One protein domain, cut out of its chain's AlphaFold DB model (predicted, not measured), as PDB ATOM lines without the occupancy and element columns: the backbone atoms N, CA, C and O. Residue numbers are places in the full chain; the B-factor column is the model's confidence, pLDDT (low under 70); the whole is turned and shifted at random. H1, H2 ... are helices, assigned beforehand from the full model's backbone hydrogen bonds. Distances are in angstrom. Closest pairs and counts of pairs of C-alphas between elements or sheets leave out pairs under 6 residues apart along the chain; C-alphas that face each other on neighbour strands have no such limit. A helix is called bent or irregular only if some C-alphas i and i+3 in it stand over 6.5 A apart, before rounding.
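AT A GLANCE: This is residues 88 to 152 of the 158 residues of a protein of Monoraphidium neglectum (UniProt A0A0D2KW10). Two helices, H3 and H1, make a narrow V and run opposite ways; they meet where the first residues of H3 come to H1, and spread apart toward the end of H3 and the start of H1. The short helix H2 follows H1 near the closed end of the V, where a loop that joins H2 to H3 sticks out with residues 111 to 116, while at the open end the stretch after H3 folds back and brings the last printed residue, Val 152, near the first, Leu 88. The printed part has 65 residues with three named helices, in the order H1, H2, H3, and no named strand; its class is all helix, and 35 of the 65 residues are in named elements. It is loose, with a radius of gyration of the C-alphas of 14.0 A, and flat, spanning 41 by 25 by 13 A.

IN THESE COORDINATES: The longest helix is H3, residues 120 to 137, 18 residues from Phe 120 to Arg 137. It begins at C-alpha 120, (142.715, 212.573, 197.262), and ends at C-alpha 137, (152.756, 191.352, 186.373), 25.9 A from first to last C-alpha. H1 holds residues 90 to 102, 13 residues from Pro 90 to Lys 102, and measures 18.7 A from its first C-alpha at (159.455, 206.182, 198.690) to its last. H2 is a helix of four residues, 104 to 107, Gln 104 to Lys 107, and is 4.8 A long from first to last C-alpha. None of the three helices is bent. Two long stretches have no named element: residues 108 to 119, between H2 and H3, and residues 138 to 152, after H3.

HOW THE PARTS SIT: H3 touches H1 with six pairs of C-alphas within 8 A, and it does so with residues 120 to 125 alone. The closest C-alphas of the two are those of Arg 97 and Trp 121, 5.7 A apart. Their lines stand at a shallow tilt of 29 degrees, and they run opposite ways. Their centres are 14.5 A apart. H3 and H2 are close but not clearly touching, with two pairs of C-alphas within 8 A; the closest C-alphas are those of Gln 106 and Phe 120, at 6.1 A. H1 and H2 only just touch, with 3 pairs of C-alphas within 8 A, and they touch only at the corner by their link. H1 touches H2 with residues 100 to 101 alone, and the closest C-alphas of the two are those of Tyr 101 and Lys 107, 5.8 A apart. Every pair of O i and N i+4 inside H1 and inside H3 is within hydrogen-bond range; H2 is too short for such a pair, but its one pair of O i and N i+3 is within range.

THE WHOLE: The two C-alphas farthest apart are those of Leu 111 and Pro 145, at 41.6 A. The first and last printed C-alphas, those of Leu 88 and Val 152, are 6.0 A apart. The printed part has no cut. The link from H1 to H2 is tight, with one residue between them, and the link from H2 to H3 is long, with 12 residues. Residues 111 to 116, within that long link, stand free. The C-alphas of residues 138 to 152 lie 8 to 21 A from the mean of the C-alphas of the printed part. This is a predicted model; the mean pLDDT of the printed part is 70.3, and 24 of the printed residues are under 70, a low confidence: residues 104 to 115 and residues 141 to 152. H2 has a mean pLDDT of 55, against 85 for H1 and 84 for H3.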
ATOM      1  N   LEU A  88     158.873 206.517 190.930       80.69
ATOM      2  CA  LEU A  88     158.961 207.330 192.140       80.69
ATOM      3  C   LEU A  88     159.512 206.487 193.286       80.69
ATOM      4  O   LEU A  88     158.968 205.437 193.633       80.69
ATOM      5  N   SER A  89     160.544 206.987 193.937       83.19
ATOM      6  CA  SER A  89     161.054 206.467 195.197       83.19
ATOM      7  C   SER A  89     160.050 206.652 196.351       83.19
ATOM      8  O   SER A  89     159.125 207.475 196.283       83.19
ATOM      9  N   PRO A  90     160.245 205.949 197.483       82.88
ATOM     10  CA  PRO A  90     159.455 206.182 198.690       82.88
ATOM     11  C   PRO A  90     159.496 207.644 199.169       82.88
ATOM     12  O   PRO A  90     158.473 208.165 199.611       82.88
ATOM     13  N   GLN A  91     160.647 208.315 199.040       86.19
ATOM     14  CA  GLN A  91     160.828 209.717 199.429       86.19
ATOM     15  C   GLN A  91     160.002 210.658 198.535       86.19
ATOM     16  O   GLN A  91     159.291 211.527 199.039       86.19
ATOM     17  N   GLU A  92     160.045 210.466 197.214       86.69
ATOM     18  CA  GLU A  92     159.283 211.280 196.252       86.69
ATOM     19  C   GLU A  92     157.781 211.120 196.437       86.69
ATOM     20  O   GLU A  92     157.030 212.093 196.339       86.69
ATOM     21  N   LEU A  93     157.328 209.918 196.791       85.38
ATOM     22  CA  LEU A  93     155.938 209.740 197.160       85.38
ATOM     23  C   LEU A  93     155.567 210.542 198.408       85.38
ATOM     24  O   LEU A  93     154.509 211.170 198.426       85.38
ATOM     25  N   VAL A  94     156.389 210.519 199.459       86.19
ATOM     26  CA  VAL A  94     156.118 211.313 200.667       86.19
ATOM     27  C   VAL A  94     155.992 212.792 200.300       86.19
ATOM     28  O   VAL A  94     155.016 213.433 200.693       86.19
ATOM     29  N   THR A  95     156.903 213.301 199.466       88.75
ATOM     30  CA  THR A  95     156.848 214.665 198.923       88.75
ATOM     31  C   THR A  95     155.549 214.924 198.162       88.75
ATOM     32  O   THR A  95     154.870 215.916 198.435       88.75
ATOM     33  N   LYS A  96     155.143 214.014 197.268       88.12
ATOM     34  CA  LYS A  96     153.881 214.108 196.521       88.12
ATOM     35  C   LYS A  96     152.666 214.165 197.451       88.12
ATOM     36  O   LYS A  96     151.786 214.998 197.249       88.12
ATOM     37  N   ARG A  97     152.616 213.325 198.490       85.38
ATOM     38  CA  ARG A  97     151.516 213.327 199.473       85.38
ATOM     39  C   ARG A  97     151.442 214.648 200.223       85.38
ATOM     40  O   ARG A  97     150.360 215.212 200.338       85.38
ATOM     41  N   HIS A  98     152.579 215.169 200.679       86.38
ATOM     42  CA  HIS A  98     152.624 216.472 201.340       86.38
ATOM     43  C   HIS A  98     152.205 217.609 200.403       86.38
ATOM     44  O   HIS A  98     151.501 218.514 200.840       86.38
ATOM     45  N   ALA A  99     152.599 217.567 199.127       86.81
ATOM     46  CA  ALA A  99     152.170 218.553 198.138       86.81
ATOM     47  C   ALA A  99     150.644 218.535 197.955       86.81
ATOM     48  O   ALA A  99     150.019 219.584 198.066       86.81
ATOM     49  N   ILE A 100     150.037 217.353 197.790       82.88
ATOM     50  CA  ILE A 100     148.574 217.196 197.720       82.88
ATOM     51  C   ILE A 100     147.911 217.735 198.993       82.88
ATOM     52  O   ILE A 100     146.959 218.507 198.916       82.88
ATOM     53  N   TYR A 101     148.443 217.377 200.164       74.75
ATOM     54  CA  TYR A 101     147.880 217.768 201.457       74.75
ATOM     55  C   TYR A 101     147.876 219.289 201.686       74.75
ATOM     56  O   TYR A 101     146.972 219.818 202.329       74.75
ATOM     57  N   LYS A 102     148.864 220.013 201.138       79.62
ATOM     58  CA  LYS A 102     148.938 221.482 201.220       79.62
ATOM     59  C   LYS A 102     147.806 222.186 200.461       79.62
ATOM     60  O   LYS A 102     147.530 223.350 200.747       79.62
ATOM     61  N   HIS A 103     147.136 221.516 199.524       74.56
ATOM     62  CA  HIS A 103     145.988 222.077 198.821       74.56
ATOM     63  C   HIS A 103     144.706 221.804 199.609       74.56
ATOM     64  O   HIS A 103     144.119 220.728 199.526       74.56
ATOM     65  N   GLN A 104     144.245 222.805 200.363       54.97
ATOM     66  CA  GLN A 104     143.075 222.690 201.241       54.97
ATOM     67  C   GLN A 104     141.807 222.212 200.505       54.97
ATOM     68  O   GLN A 104     141.069 221.385 201.033       54.97
ATOM     69  N   SER A 105     141.615 222.621 199.244       58.91
ATOM     70  CA  SER A 105     140.521 222.157 198.373       58.91
ATOM     71  C   SER A 105     140.576 220.665 198.002       58.91
ATOM     72  O   SER A 105     139.611 220.143 197.451       58.91
ATOM     73  N   GLN A 106     141.688 219.980 198.291       52.91
ATOM     74  CA  GLN A 106     141.864 218.530 198.151       52.91
ATOM     75  C   GLN A 106     141.993 217.793 199.498       52.91
ATOM     76  O   GLN A 106     142.016 216.561 199.509       52.91
ATOM     77  N   LYS A 107     142.084 218.541 200.611       52.31
ATOM     78  CA  LYS A 107     142.102 218.039 201.995       52.31
ATOM     79  C   LYS A 107     140.690 217.922 202.571       52.31
ATOM     80  O   LYS A 107     140.397 216.987 203.305       52.31
ATOM     81  N   ASP A 108     139.830 218.892 202.282       54.03
ATOM     82  CA  ASP A 108     138.438 218.846 202.722       54.03
ATOM     83  C   ASP A 108     137.632 217.918 201.798       54.03
ATOM     84  O   ASP A 108     138.064 217.619 200.679       54.03
ATOM     85  N   ARG A 109     136.473 217.424 202.273       51.84
ATOM     86  CA  ARG A 109     135.580 216.582 201.457       51.84
ATOM     87  C   ARG A 109     135.441 217.232 200.075       51.84
ATOM     88  O   ARG A 109     135.089 218.413 200.030       51.84
ATOM     89  N   PRO A 110     135.734 216.509 198.975       54.31
ATOM     90  CA  PRO A 110     135.629 217.081 197.642       54.31
ATOM     91  C   PRO A 110     134.259 217.739 197.496       54.31
ATOM     92  O   PRO A 110     133.256 217.163 197.911       54.31
ATOM     93  N   LEU A 111     134.228 218.948 196.924       49.19
ATOM     94  CA  LEU A 111     132.997 219.735 196.770       49.19
ATOM     95  C   LEU A 111     131.889 218.932 196.055       49.19
ATOM     96  O   LEU A 111     130.703 219.174 196.259       49.19
ATOM     97  N   PHE A 112     132.308 217.945 195.258       55.09
ATOM     98  CA  PHE A 112     131.485 216.915 194.643       55.09
ATOM     99  C   PHE A 112     132.067 215.540 195.004       55.09
ATOM    100  O   PHE A 112     132.976 215.062 194.318       55.09
ATOM    101  N   PRO A 113     131.624 214.912 196.106       54.75
ATOM    102  CA  PRO A 113     132.095 213.586 196.459       54.75
ATOM    103  C   PRO A 113     131.504 212.564 195.489       54.75
ATOM    104  O   PRO A 113     130.289 212.431 195.363       54.75
ATOM    105  N   GLY A 114     132.385 211.860 194.779       61.09
ATOM    106  CA  GLY A 114     132.032 210.602 194.126       61.09
ATOM    107  C   GLY A 114     131.791 209.492 195.163       61.09
ATOM    108  O   GLY A 114     131.887 209.738 196.365       61.09
ATOM    109  N   PRO A 115     131.529 208.249 194.726       67.31
ATOM    110  CA  PRO A 115     131.274 207.121 195.631       67.31
ATOM    111  C   PRO A 115     132.505 206.681 196.448       67.31
ATOM    112  O   PRO A 115     132.383 205.852 197.342       67.31
ATOM    113  N   ASP A 116     133.693 207.202 196.135       71.94
ATOM    114  CA  ASP A 116     134.948 206.857 196.801       71.94
ATOM    115  C   ASP A 116     135.242 207.811 197.970       71.94
ATOM    116  O   ASP A 116     135.605 208.974 197.763       71.94
ATOM    117  N   GLU A 117     135.116 207.299 199.198       74.38
ATOM    118  CA  GLU A 117     135.294 208.053 200.448       74.38
ATOM    119  C   GLU A 117     136.755 208.379 200.797       74.38
ATOM    120  O   GLU A 117     137.004 209.153 201.723       74.38
ATOM    121  N   ARG A 118     137.731 207.811 200.077       80.44
ATOM    122  CA  ARG A 118     139.159 208.040 200.345       80.44
ATOM    123  C   ARG A 118     139.532 209.514 200.153       80.44
ATOM    124  O   ARG A 118     138.944 210.237 199.350       80.44
ATOM    125  N   GLU A 119     140.577 209.976 200.825       78.44
ATOM    126  CA  GLU A 119     141.164 211.289 200.544       78.44
ATOM    127  C   GLU A 119     141.895 211.290 199.190       78.44
ATOM    128  O   GLU A 119     142.331 210.249 198.686       78.44
ATOM    129  N   PHE A 120     142.079 212.469 198.582       78.81
ATOM    130  CA  PHE A 120     142.715 212.573 197.262       78.81
ATOM    131  C   PHE A 120     144.121 211.953 197.237       78.81
ATOM    132  O   PHE A 120     144.477 211.264 196.278       78.81
ATOM    133  N   TRP A 121     144.912 212.146 198.297       81.44
ATOM    134  CA  TRP A 121     146.254 211.570 198.389       81.44
ATOM    135  C   TRP A 121     146.223 210.039 198.497       81.44
ATOM    136  O   TRP A 121     147.073 209.384 197.898       81.44
ATOM    137  N   GLN A 122     145.235 209.470 199.202       85.06
ATOM    138  CA  GLN A 122     145.064 208.020 199.341       85.06
ATOM    139  C   GLN A 122     144.711 207.394 197.996       85.06
ATOM    140  O   GLN A 122     145.319 206.398 197.613       85.06
ATOM    141  N   ARG A 123     143.784 208.013 197.251       84.12
ATOM    142  CA  ARG A 123     143.467 207.598 195.876       84.12
ATOM    143  C   ARG A 123     144.698 207.671 194.986       84.12
ATOM    144  O   ARG A 123     145.025 206.692 194.331       84.12
ATOM    145  N   SER A 124     145.406 208.804 195.007       83.81
ATOM    146  CA  SER A 124     146.612 208.998 194.195       83.81
ATOM    147  C   SER A 124     147.694 207.954 194.501       83.81
ATOM    148  O   SER A 124     148.306 207.429 193.575       83.81
ATOM    149  N   GLU A 125     147.913 207.621 195.781       85.31
ATOM    150  CA  GLU A 125     148.884 206.601 196.189       85.31
ATOM    151  C   GLU A 125     148.441 205.182 195.802       85.31
ATOM    152  O   GLU A 125     149.258 204.436 195.258       85.31
ATOM    153  N   ALA A 126     147.188 204.803 196.080       85.44
ATOM    154  CA  ALA A 126     146.659 203.468 195.788       85.44
ATOM    155  C   ALA A 126     146.770 203.147 194.294       85.44
ATOM    156  O   ALA A 126     147.392 202.157 193.921       85.44
ATOM    157  N   ARG A 127     146.321 204.078 193.454       83.12
ATOM    158  CA  ARG A 127     146.501 204.056 192.003       83.12
ATOM    159  C   ARG A 127     147.944 203.797 191.581       83.12
ATOM    160  O   ARG A 127     148.215 202.870 190.833       83.12
ATOM    161  N   ASN A 128     148.904 204.588 192.077       83.31
ATOM    162  CA  ASN A 128     150.290 204.439 191.627       83.31
ATOM    163  C   ASN A 128     150.861 203.063 192.000       83.31
ATOM    164  O   ASN A 128     151.726 202.548 191.293       83.31
ATOM    165  N   ARG A 129     150.379 202.465 193.098       83.94
ATOM    166  CA  ARG A 129     150.721 201.091 193.482       83.94
ATOM    167  C   ARG A 129     150.051 200.065 192.570       83.94
ATOM    168  O   ARG A 129     150.713 199.112 192.182       83.94
ATOM    169  N   GLU A 130     148.780 200.254 192.229       85.69
ATOM    170  CA  GLU A 130     148.038 199.373 191.321       85.69
ATOM    171  C   GLU A 130     148.658 199.363 189.919       85.69
ATOM    172  O   GLU A 130     148.936 198.282 189.394       85.69
ATOM    173  N   THR A 131     148.985 200.539 189.365       83.75
ATOM    174  CA  THR A 131     149.721 200.664 188.099       83.75
ATOM    175  C   THR A 131     151.067 199.940 188.180       83.75
ATOM    176  O   THR A 131     151.363 199.107 187.330       83.75
ATOM    177  N   ALA A 132     151.871 200.192 189.222       82.69
ATOM    178  CA  ALA A 132     153.176 199.545 189.380       82.69
ATOM    179  C   ALA A 132     153.064 198.012 189.478       82.69
ATOM    180  O   ALA A 132     153.830 197.297 188.839       82.69
ATOM    181  N   ALA A 133     152.079 197.502 190.222       84.69
ATOM    182  CA  ALA A 133     151.834 196.067 190.339       84.69
ATOM    183  C   ALA A 133     151.382 195.443 189.011       84.69
ATOM    184  O   ALA A 133     151.687 194.285 188.740       84.69
ATOM    185  N   LEU A 134     150.639 196.179 188.183       85.69
ATOM    186  CA  LEU A 134     150.234 195.698 186.868       85.69
ATOM    187  C   LEU A 134     151.412 195.695 185.877       85.69
ATOM    188  O   LEU A 134     151.559 194.717 185.151       85.69
ATOM    189  N   PHE A 135     152.286 196.709 185.903       82.38
ATOM    190  CA  PHE A 135     153.543 196.706 185.137       82.38
ATOM    191  C   PHE A 135     154.418 195.496 185.488       82.38
ATOM    192  O   PHE A 135     154.875 194.795 184.587       82.38
ATOM    193  N   ASP A 136     154.583 195.215 186.784       82.12
ATOM    194  CA  ASP A 136     155.351 194.068 187.281       82.12
ATOM    195  C   ASP A 136     154.766 192.732 186.791       82.12
ATOM    196  O   ASP A 136     155.477 191.904 186.223       82.12
ATOM    197  N   ARG A 137     153.439 192.556 186.887       86.00
ATOM    198  CA  ARG A 137     152.756 191.352 186.373       86.00
ATOM    199  C   ARG A 137     152.907 191.155 184.866       86.00
ATOM    200  O   ARG A 137     152.868 190.016 184.409       86.00
ATOM    201  N   LEU A 138     153.033 192.237 184.101       86.81
ATOM    202  CA  LEU A 138     153.224 192.195 182.650       86.81
ATOM    203  C   LEU A 138     154.704 192.082 182.248       86.81
ATOM    204  O   LEU A 138     154.998 191.985 181.060       86.81
ATOM    205  N   GLY A 139     155.635 192.097 183.211       82.31
ATOM    206  CA  GLY A 139     157.074 192.086 182.947       82.31
ATOM    207  C   GLY A 139     157.575 193.351 182.244       82.31
ATOM    208  O   GLY A 139     158.626 193.320 181.604       82.31
ATOM    209  N   LEU A 140     156.824 194.456 182.322       73.19
ATOM    210  CA  LEU A 140     157.184 195.708 181.666       73.19
ATOM    211  C   LEU A 140     158.276 196.431 182.470       73.19
ATOM    212  O   LEU A 140     158.114 196.640 183.677       73.19
ATOM    213  N   PRO A 141     159.379 196.858 181.830       61.81
ATOM    214  CA  PRO A 141     160.426 197.594 182.516       61.81
ATOM    215  C   PRO A 141     159.924 198.990 182.892       61.81
ATOM    216  O   PRO A 141     159.617 199.819 182.039       61.81
ATOM    217  N   VAL A 142     159.917 199.290 184.185       56.00
ATOM    218  CA  VAL A 142     159.743 200.648 184.713       56.00
ATOM    219  C   VAL A 142     161.085 201.378 184.688       56.00
ATOM    220  O   VAL A 142     161.641 201.684 185.730       56.00
ATOM    221  N   GLY A 143     161.643 201.585 183.490       48.19
ATOM    222  CA  GLY A 143     162.903 202.310 183.282       48.19
ATOM    223  C   GLY A 143     164.088 201.769 184.099       48.19
ATOM    224  O   GLY A 143     164.422 202.305 185.150       48.19
ATOM    225  N   GLY A 144     164.775 200.745 183.582       42.81
ATOM    226  CA  GLY A 144     165.958 200.149 184.224       42.81
ATOM    227  C   GLY A 144     165.634 199.026 185.223       42.81
ATOM    228  O   GLY A 144     164.461 198.732 185.458       42.81
ATOM    229  N   PRO A 145     166.656 198.323 185.761       33.97
ATOM    230  CA  PRO A 145     166.445 197.151 186.605       33.97
ATOM    231  C   PRO A 145     165.618 197.514 187.841       33.97
ATOM    232  O   PRO A 145     165.899 198.498 188.525       33.97
ATOM    233  N   ALA A 146     164.593 196.703 188.108       37.75
ATOM    234  CA  ALA A 146     163.638 196.907 189.186       37.75
ATOM    235  C   ALA A 146     164.346 196.950 190.551       37.75
ATOM    236  O   ALA A 146     164.784 195.928 191.080       37.75
ATOM    237  N   LEU A 147     164.458 198.146 191.127       34.81
ATOM    238  CA  LEU A 147     164.848 198.325 192.521       34.81
ATOM    239  C   LEU A 147     163.593 198.254 193.410       34.81
ATOM    240  O   LEU A 147     162.570 198.861 193.073       34.81
ATOM    241  N   PRO A 148     163.636 197.557 194.559       33.72
ATOM    242  CA  PRO A 148     162.510 197.507 195.486       33.72
ATOM    243  C   PRO A 148     162.106 198.919 195.943       33.72
ATOM    244  O   PRO A 148     162.918 199.648 196.509       33.72
ATOM    245  N   GLY A 149     160.842 199.301 195.729       36.84
ATOM    246  CA  GLY A 149     160.283 200.573 196.218       36.84
ATOM    247  C   GLY A 149     159.964 201.627 195.153       36.84
ATOM    248  O   GLY A 149     159.536 202.724 195.515       36.84
ATOM    249  N   LEU A 150     160.124 201.292 193.874       33.41
ATOM    250  CA  LEU A 150     159.821 202.144 192.728       33.41
ATOM    251  C   LEU A 150     158.300 202.198 192.428       33.41
ATOM    252  O   LEU A 150     157.655 201.157 192.328       33.41
ATOM    253  N   ARG A 151     157.698 203.390 192.302       46.81
ATOM    254  CA  ARG A 151     156.240 203.594 192.110       46.81
ATOM    255  C   ARG A 151     155.936 204.441 190.873       46.81
ATOM    256  O   ARG A 151     156.436 205.542 190.762       46.81
ATOM    257  N   VAL A 152     155.092 203.984 189.959       42.16
ATOM    258  CA  VAL A 152     154.970 204.579 188.613       42.16
ATOM    259  C   VAL A 152     153.981 205.748 188.542       42.16
ATOM    260  O   VAL A 152     152.855 205.646 189.032       42.16
TER     261      VAL A 152